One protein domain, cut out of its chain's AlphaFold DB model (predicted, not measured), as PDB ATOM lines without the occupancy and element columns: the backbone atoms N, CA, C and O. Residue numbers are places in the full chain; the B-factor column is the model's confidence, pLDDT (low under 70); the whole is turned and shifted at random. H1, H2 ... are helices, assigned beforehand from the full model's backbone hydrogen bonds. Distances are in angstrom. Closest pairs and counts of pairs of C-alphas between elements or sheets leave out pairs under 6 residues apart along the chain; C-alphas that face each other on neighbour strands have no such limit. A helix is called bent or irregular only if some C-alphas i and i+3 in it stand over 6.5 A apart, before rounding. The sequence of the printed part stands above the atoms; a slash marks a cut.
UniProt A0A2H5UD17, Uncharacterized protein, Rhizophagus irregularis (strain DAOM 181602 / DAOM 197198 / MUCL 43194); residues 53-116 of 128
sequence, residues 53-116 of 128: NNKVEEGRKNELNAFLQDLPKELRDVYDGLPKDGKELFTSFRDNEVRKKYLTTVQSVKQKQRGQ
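AT A GLANCE: This is residues 53 to 116 of the 128 residues of an uncharacterized protein of Rhizophagus irregularis (strain DAOM 181602 / DAOM 197198 / MUCL 43194) (UniProt A0A2H5UD17). The later part of H1, the short helices H2 and H3 and the earlier part of H4 come together in a small body, from which two free ends stick out at opposite ends: residues 53 to 59, which belong to H1, and residues 111 to 116, of which 111 to 115 belong to H4. H2 crosses H4 almost at a right angle, while the other helices come near each other with few close C-alphas. The printed part has 64 residues with four named helices, in the order H1, H2, H3, H4, and no named strand; its class is all helix. It is only just compact, close to loose, with a radius of gyration of the C-alphas of 12.7 A, and it spans 45 by 22 by 17 A, the two free ends making much of the length.

HOW THE PARTS SIT: H1, residues 53 to 70, touches no helix. It is close to but not clearly touching H2, residues 73 to 80; their closest C-alphas, those of Leu 68 and Arg 76, are 6.7 A apart, and they run opposite ways at a steep tilt of 42 degrees. H1 is likewise close to but not clearly touching H4, residues 96 to 115, with the closest C-alphas those of Phe 67 and Asn 96 at 7.0 A; they run the same way at a steep tilt of 49 degrees. H2 touches H4, about perpendicular at 89 degrees, with the closest C-alphas those of Leu 75 and Leu 103 at 6.0 A; H4 touches H2 with residues 100 to 107 alone. H3, residues 84 to 92, is close to but not clearly touching H4, opposite ways at a shallow tilt of 29 degrees; their closest C-alphas, those of Phe 90 and Arg 99, are 6.1 A apart. In H1, H2, H3 and H4 every O i to N i+4 pair is within hydrogen-bond range.

IN THESE COORDINATES: H1 begins at C-alpha 53, at (61.697, 2.815, 17.712), and measures 25.8 A from first to last C-alpha. H2 has 8 residues and H3 has 9; H3 begins at C-alpha 84, at (43.769, -12.067, 23.003). H4, the longest helix with 20 residues, measures 28.8 A and ends at C-alpha 115, at (21.249, -16.998, 14.604).

THE WHOLE: The C-alphas of Lys 55 and Gln 116 are the two farthest apart, at 45.4 A. Without the stretches that stand free, the body of 51 residues spans 28 by 22 by 17 A. The links H1 to H2, H2 to H3 and H3 to H4 are tight, and the printed part has no cut. The mean pLDDT of the printed part is 78.9; residues 53 to 60 and 112 to 116 are under 70.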
ATOM      1  N   ASN A  53      62.675   3.899  17.602       42.59
ATOM      2  CA  ASN A  53      61.697   2.815  17.712       42.59
ATOM      3  C   ASN A  53      60.649   3.095  18.802       42.59
ATOM      4  O   ASN A  53      59.458   2.929  18.546       42.59
ATOM      5  N   ASN A  54      61.052   3.620  19.966       50.25
ATOM      6  CA  ASN A  54      60.099   3.973  21.024       50.25
ATOM      7  C   ASN A  54      59.125   5.092  20.616       50.25
ATOM      8  O   ASN A  54      57.937   4.986  20.915       50.25
ATOM      9  N   LYS A  55      59.574   6.126  19.888       55.25
ATOM     10  CA  LYS A  55      58.686   7.207  19.414       55.25
ATOM     11  C   LYS A  55      57.689   6.739  18.352       55.25
ATOM     12  O   LYS A  55      56.538   7.176  18.359       55.25
ATOM     13  N   VAL A  56      58.111   5.854  17.449       58.38
ATOM     14  CA  VAL A  56      57.230   5.270  16.422       58.38
ATOM     15  C   VAL A  56      56.185   4.346  17.061       58.38
ATOM     16  O   VAL A  56      55.013   4.365  16.679       58.38
ATOM     17  N   GLU A  57      56.589   3.571  18.068       57.47
ATOM     18  CA  GLU A  57      55.705   2.707  18.855       57.47
ATOM     19  C   GLU A  57      54.655   3.524  19.635       57.47
ATOM     20  O   GLU A  57      53.470   3.182  19.630       57.47
ATOM     21  N   GLU A  58      55.062   4.631  20.269       60.56
ATOM     22  CA  GLU A  58      54.162   5.549  20.983       60.56
ATOM     23  C   GLU A  58      53.163   6.235  20.046       60.56
ATOM     24  O   GLU A  58      51.968   6.269  20.349       60.56
ATOM     25  N   GLY A  59      53.613   6.708  18.877       66.69
ATOM     26  CA  GLY A  59      52.736   7.300  17.863       66.69
ATOM     27  C   GLY A  59      51.640   6.334  17.409       66.69
ATOM     28  O   GLY A  59      50.460   6.685  17.397       66.69
ATOM     29  N   ARG A  60      51.997   5.067  17.152       65.62
ATOM     30  CA  ARG A  60      51.027   4.031  16.750       65.62
ATOM     31  C   ARG A  60      50.057   3.656  17.866       65.62
ATOM     32  O   ARG A  60      48.892   3.375  17.579       65.62
ATOM     33  N   LYS A  61      50.497   3.662  19.129       71.75
ATOM     34  CA  LYS A  61      49.614   3.459  20.292       71.75
ATOM     35  C   LYS A  61      48.622   4.612  20.446       71.75
ATOM     36  O   LYS A  61      47.444   4.357  20.697       71.75
ATOM     37  N   ASN A  62      49.063   5.850  20.227       77.94
ATOM     38  CA  ASN A  62      48.188   7.020  20.261       77.94
ATOM     39  C   ASN A  62      47.156   7.005  19.125       77.94
ATOM     40  O   ASN A  62      45.975   7.233  19.377       77.94
ATOM     41  N   GLU A  63      47.566   6.664  17.901       78.75
ATOM     42  CA  GLU A  63      46.654   6.517  16.759       78.75
ATOM     43  C   GLU A  63      45.636   5.394  16.962       78.75
ATOM     44  O   GLU A  63      44.458   5.554  16.650       78.75
ATOM     45  N   LEU A  64      46.068   4.255  17.512       82.50
ATOM     46  CA  LEU A  64      45.173   3.152  17.849       82.50
ATOM     47  C   LEU A  64      44.149   3.576  18.906       82.50
ATOM     48  O   LEU A  64      42.967   3.276  18.761       82.50
ATOM     49  N   ASN A  65      44.583   4.279  19.952       83.75
ATOM     50  CA  ASN A  65      43.688   4.760  21.000       83.75
ATOM     51  C   ASN A  65      42.682   5.785  20.450       83.75
ATOM     52  O   ASN A  65      41.486   5.665  20.709       83.75
ATOM     53  N   ALA A  66      43.136   6.730  19.622       85.62
ATOM     54  CA  ALA A  66      42.264   7.683  18.938       85.62
ATOM     55  C   ALA A  66      41.248   6.969  18.030       85.62
ATOM     56  O   ALA A  66      40.057   7.255  18.098       85.62
ATOM     57  N   PHE A  67      41.686   5.970  17.259       86.88
ATOM     58  CA  PHE A  67      40.798   5.146  16.438       86.88
ATOM     59  C   PHE A  67      39.748   4.414  17.285       86.88
ATOM     60  O   PHE A  67      38.564   4.440  16.965       86.88
ATOM     61  N   LEU A  68      40.152   3.794  18.397       86.12
ATOM     62  CA  LEU A  68      39.226   3.120  19.309       86.12
ATOM     63  C   LEU A  68      38.233   4.088  19.969       86.12
ATOM     64  O   LEU A  68      37.166   3.645  20.389       86.12
ATOM     65  N   GLN A  69      38.579   5.369  20.114       86.81
ATOM     66  CA  GLN A  69      37.696   6.436  20.607       86.81
ATOM     67  C   GLN A  69      36.725   6.960  19.562       86.81
ATOM     68  O   GLN A  69      35.582   7.243  19.912       86.81
ATOM     69  N   ASP A  70      37.150   7.012  18.307       89.44
ATOM     70  CA  ASP A  70      36.308   7.406  17.179       89.44
ATOM     71  C   ASP A  70      35.326   6.294  16.756       89.44
ATOM     72  O   ASP A  70      34.288   6.548  16.143       89.44
ATOM     73  N   LEU A  71      35.613   5.036  17.112       87.06
ATOM     74  CA  LEU A  71      34.736   3.913  16.791       87.06
ATOM     75  C   LEU A  71      33.347   4.036  17.451       87.06
ATOM     76  O   LEU A  71      33.234   4.329  18.644       87.06
ATOM     77  N   PRO A  72      32.274   3.674  16.723       88.00
ATOM     78  CA  PRO A  72      30.947   3.561  17.306       88.00
ATOM     79  C   PRO A  72      30.925   2.484  18.397       88.00
ATOM     80  O   PRO A  72      31.599   1.451  18.291       88.00
ATOM     81  N   LYS A  73      30.093   2.706  19.423       86.94
ATOM     82  CA  LYS A  73      30.005   1.860  20.624       86.94
ATOM     83  C   LYS A  73      29.890   0.367  20.300       86.94
ATOM     84  O   LYS A  73      30.588  -0.434  20.903       86.94
ATOM     85  N   GLU A  74      29.094  -0.000  19.298       84.56
ATOM     86  CA  GLU A  74      28.909  -1.398  18.889       84.56
ATOM     87  C   GLU A  74      30.203  -2.087  18.426       84.56
ATOM     88  O   GLU A  74      30.430  -3.251  18.747       84.56
ATOM     89  N   LEU A  75      31.069  -1.383  17.688       86.69
ATOM     90  CA  LEU A  75      32.349  -1.937  17.232       86.69
ATOM     91  C   LEU A  75      33.385  -1.961  18.355       86.69
ATOM     92  O   LEU A  75      34.216  -2.869  18.397       86.69
ATOM     93  N   ARG A  76      33.308  -1.003  19.280       87.38
ATOM     94  CA  ARG A  76      34.126  -0.998  20.493       87.38
ATOM     95  C   ARG A  76      33.778  -2.185  21.399       87.38
ATOM     96  O   ARG A  76      34.681  -2.913  21.787       87.38
ATOM     97  N   ASP A  77      32.492  -2.468  21.613       86.38
ATOM     98  CA  ASP A  77      32.014  -3.672  22.314       86.38
ATOM     99  C   ASP A  77      32.509  -4.967  21.638       86.38
ATOM    100  O   ASP A  77      32.880  -5.945  22.296       86.38
ATOM    101  N   VAL A  78      32.554  -4.989  20.300       86.69
ATOM    102  CA  VAL A  78      33.113  -6.124  19.551       86.69
ATOM    103  C   VAL A  78      34.604  -6.276  19.817       86.69
ATOM    104  O   VAL A  78      35.027  -7.404  20.073       86.69
ATOM    105  N   TYR A  79      35.367  -5.177  19.783       87.69
ATOM    106  CA  TYR A  79      36.795  -5.158  20.102       87.69
ATOM    107  C   TYR A  79      37.063  -5.615  21.540       87.69
ATOM    108  O   TYR A  79      37.904  -6.488  21.755       87.69
ATOM    109  N   ASP A  80      36.321  -5.101  22.521       87.19
ATOM    110  CA  ASP A  80      36.476  -5.476  23.929       87.19
ATOM    111  C   ASP A  80      36.224  -6.967  24.144       87.19
ATOM    112  O   ASP A  80      36.987  -7.628  24.856       87.19
ATOM    113  N   GLY A  81      35.227  -7.510  23.440       84.88
ATOM    114  CA  GLY A  81      34.890  -8.929  23.420       84.88
ATOM    115  C   GLY A  81      35.699  -9.790  22.441       84.88
ATOM    116  O   GLY A  81      35.242 -10.900  22.136       84.88
ATOM    117  N   LEU A  82      36.821  -9.305  21.892       86.62
ATOM    118  CA  LEU A  82      37.770 -10.133  21.141       86.62
ATOM    119  C   LEU A  82      38.658 -10.952  22.093       86.62
ATOM    120  O   LEU A  82      39.074 -10.443  23.138       86.62
ATOM    121  N   PRO A  83      39.019 -12.195  21.720       85.19
ATOM    122  CA  PRO A  83      40.067 -12.942  22.407       85.19
ATOM    123  C   PRO A  83      41.431 -12.267  22.209       85.19
ATOM    124  O   PRO A  83      41.601 -11.449  21.302       85.19
ATOM    125  N   LYS A  84      42.414 -12.639  23.036       85.06
ATOM    126  CA  LYS A  84      43.769 -12.067  23.003       85.06
ATOM    127  C   LYS A  84      44.380 -12.099  21.597       85.06
ATOM    128  O   LYS A  84      44.785 -11.052  21.104       85.06
ATOM    129  N   ASP A  85      44.309 -13.242  20.919       80.62
ATOM    130  CA  ASP A  85      44.846 -13.418  19.560       80.62
ATOM    131  C   ASP A  85      44.147 -12.504  18.537       80.62
ATOM    132  O   ASP A  85      44.764 -11.970  17.616       80.62
ATOM    133  N   GLY A  86      42.844 -12.265  18.720       82.31
ATOM    134  CA  GLY A  86      42.075 -11.342  17.884       82.31
ATOM    135  C   GLY A  86      42.465  -9.882  18.114       82.31
ATOM    136  O   GLY A  86      42.504  -9.099  17.165       82.31
ATOM    137  N   LYS A  87      42.794  -9.514  19.359       86.44
ATOM    138  CA  LYS A  87      43.313  -8.179  19.688       86.44
ATOM    139  C   LYS A  87      44.720  -7.986  19.125       86.44
ATOM    140  O   LYS A  87      44.963  -6.945  18.526       86.44
ATOM    141  N   GLU A  88      45.598  -8.980  19.235       84.38
ATOM    142  CA  GLU A  88      46.946  -8.933  18.647       84.38
ATOM    143  C   GLU A  88      46.886  -8.762  17.123       84.38
ATOM    144  O   GLU A  88      47.491  -7.832  16.578       84.38
ATOM    145  N   LEU A  89      46.060  -9.562  16.438       83.44
ATOM    146  CA  LEU A  89      45.839  -9.422  14.999       83.44
ATOM    147  C   LEU A  89      45.273  -8.038  14.647       83.44
ATOM    148  O   LEU A  89      45.760  -7.393  13.720       83.44
ATOM    149  N   PHE A  90      44.303  -7.534  15.412       87.06
ATOM    150  CA  PHE A  90      43.753  -6.194  15.207       87.06
ATOM    151  C   PHE A  90      44.818  -5.096  15.339       87.06
ATOM    152  O   PHE A  90      44.867  -4.179  14.518       87.06
ATOM    153  N   THR A  91      45.695  -5.200  16.342       83.69
ATOM    154  CA  THR A  91      46.794  -4.246  16.543       83.69
ATOM    155  C   THR A  91      47.891  -4.351  15.486       83.69
ATOM    156  O   THR A  91      48.586  -3.365  15.239       83.69
ATOM    157  N   SER A  92      48.013  -5.501  14.812       84.12
ATOM    158  CA  SER A  92      48.984  -5.693  13.729       84.12
ATOM    159  C   SER A  92      48.657  -4.862  12.481       84.12
ATOM    160  O   SER A  92      49.566  -4.430  11.766       84.12
ATOM    161  N   PHE A  93      47.372  -4.569  12.239       84.50
ATOM    162  CA  PHE A  93      46.952  -3.763  11.096       84.50
ATOM    163  C   PHE A  93      47.438  -2.318  11.235       84.50
ATOM    164  O   PHE A  93      47.259  -1.687  12.281       84.50
ATOM    165  N   ARG A  94      48.036  -1.784  10.166       81.12
ATOM    166  CA  ARG A  94      48.437  -0.372  10.064       81.12
ATOM    167  C   ARG A  94      47.258   0.531   9.720       81.12
ATOM    168  O   ARG A  94      47.108   1.577  10.335       81.12
ATOM    169  N   ASP A  95      46.400   0.088   8.810       84.31
ATOM    170  CA  ASP A  95      45.303   0.898   8.291       84.31
ATOM    171  C   ASP A  95      44.043   0.845   9.159       84.31
ATOM    172  O   ASP A  95      43.501  -0.221   9.475       84.31
ATOM    173  N   ASN A  96      43.507   2.026   9.464       84.75
ATOM    174  CA  ASN A  96      42.266   2.183  10.223       84.75
ATOM    175  C   ASN A  96      41.044   1.609   9.485       84.75
ATOM    176  O   ASN A  96      40.140   1.052  10.110       84.75
ATOM    177  N   GLU A  97      41.026   1.656   8.150       86.06
ATOM    178  CA  GLU A  97      39.963   1.022   7.363       86.06
ATOM    179  C   GLU A  97      39.960  -0.504   7.508       86.06
ATOM    180  O   GLU A  97      38.896  -1.115   7.631       86.06
ATOM    181  N   VAL A  98      41.142  -1.128   7.533       87.25
ATOM    182  CA  VAL A  98      41.285  -2.582   7.705       87.25
ATOM    183  C   VAL A  98      40.850  -2.986   9.110       87.25
ATOM    184  O   VAL A  98      40.076  -3.932   9.264       87.25
ATOM    185  N   ARG A  99      41.247  -2.214  10.128       85.62
ATOM    186  CA  ARG A  99      40.782  -2.379  11.513       85.62
ATOM    187  C   ARG A  99      39.257  -2.316  11.613       85.62
ATOM    188  O   ARG A  99      38.642  -3.181  12.236       85.62
ATOM    189  N   LYS A 100      38.626  -1.340  10.951       87.75
ATOM    190  CA  LYS A 100      37.163  -1.201  10.921       87.75
ATOM    191  C   LYS A 100      36.499  -2.399  10.238       87.75
ATOM    192  O   LYS A 100      35.595  -2.994  10.820       87.75
ATOM    193  N   LYS A 101      36.990  -2.797   9.056       87.75
ATOM    194  CA  LYS A 101      36.502  -3.971   8.307       87.75
ATOM    195  C   LYS A 101      36.607  -5.257   9.125       87.75
ATOM    196  O   LYS A 101      35.666  -6.057   9.135       87.75
ATOM    197  N   TYR A 102      37.712  -5.439   9.844       87.12
ATOM    198  CA  TYR A 102      37.915  -6.575  10.736       87.12
ATOM    199  C   TYR A 102      36.840  -6.625  11.827       87.12
ATOM    200  O   TYR A 102      36.135  -7.628  11.944       87.12
ATOM    201  N   LEU A 103      36.624  -5.524  12.556       88.44
ATOM    202  CA  LEU A 103      35.601  -5.463  13.607       88.44
ATOM    203  C   LEU A 103      34.187  -5.686  13.061       88.44
ATOM    204  O   LEU A 103      33.438  -6.476  13.629       88.44
ATOM    205  N   THR A 104      33.832  -5.079  11.923       87.25
ATOM    206  CA  THR A 104      32.524  -5.316  11.282       87.25
ATOM    207  C   THR A 104      32.347  -6.765  10.832       87.25
ATOM    208  O   THR A 104      31.244  -7.309  10.904       87.25
ATOM    209  N   THR A 105      33.428  -7.424  10.405       85.88
ATOM    210  CA  THR A 105      33.402  -8.841  10.022       85.88
ATOM    211  C   THR A 105      33.167  -9.716  11.248       85.88
ATOM    212  O   THR A 105      32.280 -10.567  11.228       85.88
ATOM    213  N   VAL A 106      33.884  -9.465  12.346       84.94
ATOM    214  CA  VAL A 106      33.689 -10.183  13.615       84.94
ATOM    215  C   VAL A 106      32.276  -9.966  14.157       84.94
ATOM    216  O   VAL A 106      31.639 -10.924  14.594       84.94
ATOM    217  N   GLN A 107      31.749  -8.741  14.085       84.94
ATOM    218  CA  GLN A 107      30.371  -8.434  14.472       84.94
ATOM    219  C   GLN A 107      29.368  -9.222  13.622       84.94
ATOM    220  O   GLN A 107      28.474  -9.867  14.166       84.94
ATOM    221  N   SER A 108      29.551  -9.226  12.300       82.56
ATOM    222  CA  SER A 108      28.693  -9.952  11.356       82.56
ATOM    223  C   SER A 108      28.727 -11.460  11.606       82.56
ATOM    224  O   SER A 108      27.693 -12.126  11.583       82.56
ATOM    225  N   VAL A 109      29.908 -12.012  11.891       79.81
ATOM    226  CA  VAL A 109      30.086 -13.422  12.247       79.81
ATOM    227  C   VAL A 109      29.421 -13.730  13.592       79.81
ATOM    228  O   VAL A 109      28.690 -14.714  13.677       79.81
ATOM    229  N   LYS A 110      29.569 -12.878  14.617       71.62
ATOM    230  CA  LYS A 110      28.868 -13.021  15.909       71.62
ATOM    231  C   LYS A 110      27.345 -12.951  15.754       71.62
ATOM    232  O   LYS A 110      26.643 -13.742  16.378       71.62
ATOM    233  N   GLN A 111      26.816 -12.052  14.923       71.00
ATOM    234  CA  GLN A 111      25.377 -11.976  14.638       71.00
ATOM    235  C   GLN A 111      24.877 -13.238  13.922       71.00
ATOM    236  O   GLN A 111      23.863 -13.808  14.324       71.00
ATOM    237  N   LYS A 112      25.627 -13.742  12.934       66.50
ATOM    238  CA  LYS A 112      25.318 -15.014  12.261       66.50
ATOM    239  C   LYS A 112      25.383 -16.212  13.220       66.50
ATOM    240  O   LYS A 112      24.513 -17.071  13.162       66.50
ATOM    241  N   GLN A 113      26.341 -16.239  14.149       61.06
ATOM    242  CA  GLN A 113      26.453 -17.271  15.194       61.06
ATOM    243  C   GLN A 113      25.370 -17.169  16.280       61.06
ATOM    244  O   GLN A 113      24.991 -18.178  16.867       61.06
ATOM    245  N   ARG A 114      24.826 -15.977  16.557       55.75
ATOM    246  CA  ARG A 114      23.629 -15.836  17.407       55.75
ATOM    247  C   ARG A 114      22.373 -16.393  16.728       55.75
ATOM    248  O   ARG A 114      21.491 -16.876  17.426       55.75
ATOM    249  N   GLY A 115      22.315 -16.368  15.394       53.25
ATOM    250  CA  GLY A 115      21.249 -16.998  14.604       53.25
ATOM    251  C   GLY A 115      21.431 -18.505  14.363       53.25
ATOM    252  O   GLY A 115      20.453 -19.209  14.134       53.25
ATOM    253  N   GLN A 116      22.662 -19.021  14.442       49.16
ATOM    254  CA  GLN A 116      22.990 -20.445  14.310       49.16
ATOM    255  C   GLN A 116      23.932 -20.870  15.435       49.16
ATOM    256  O   GLN A 116      25.125 -20.587  15.390       49.16
TER     257      GLN A 116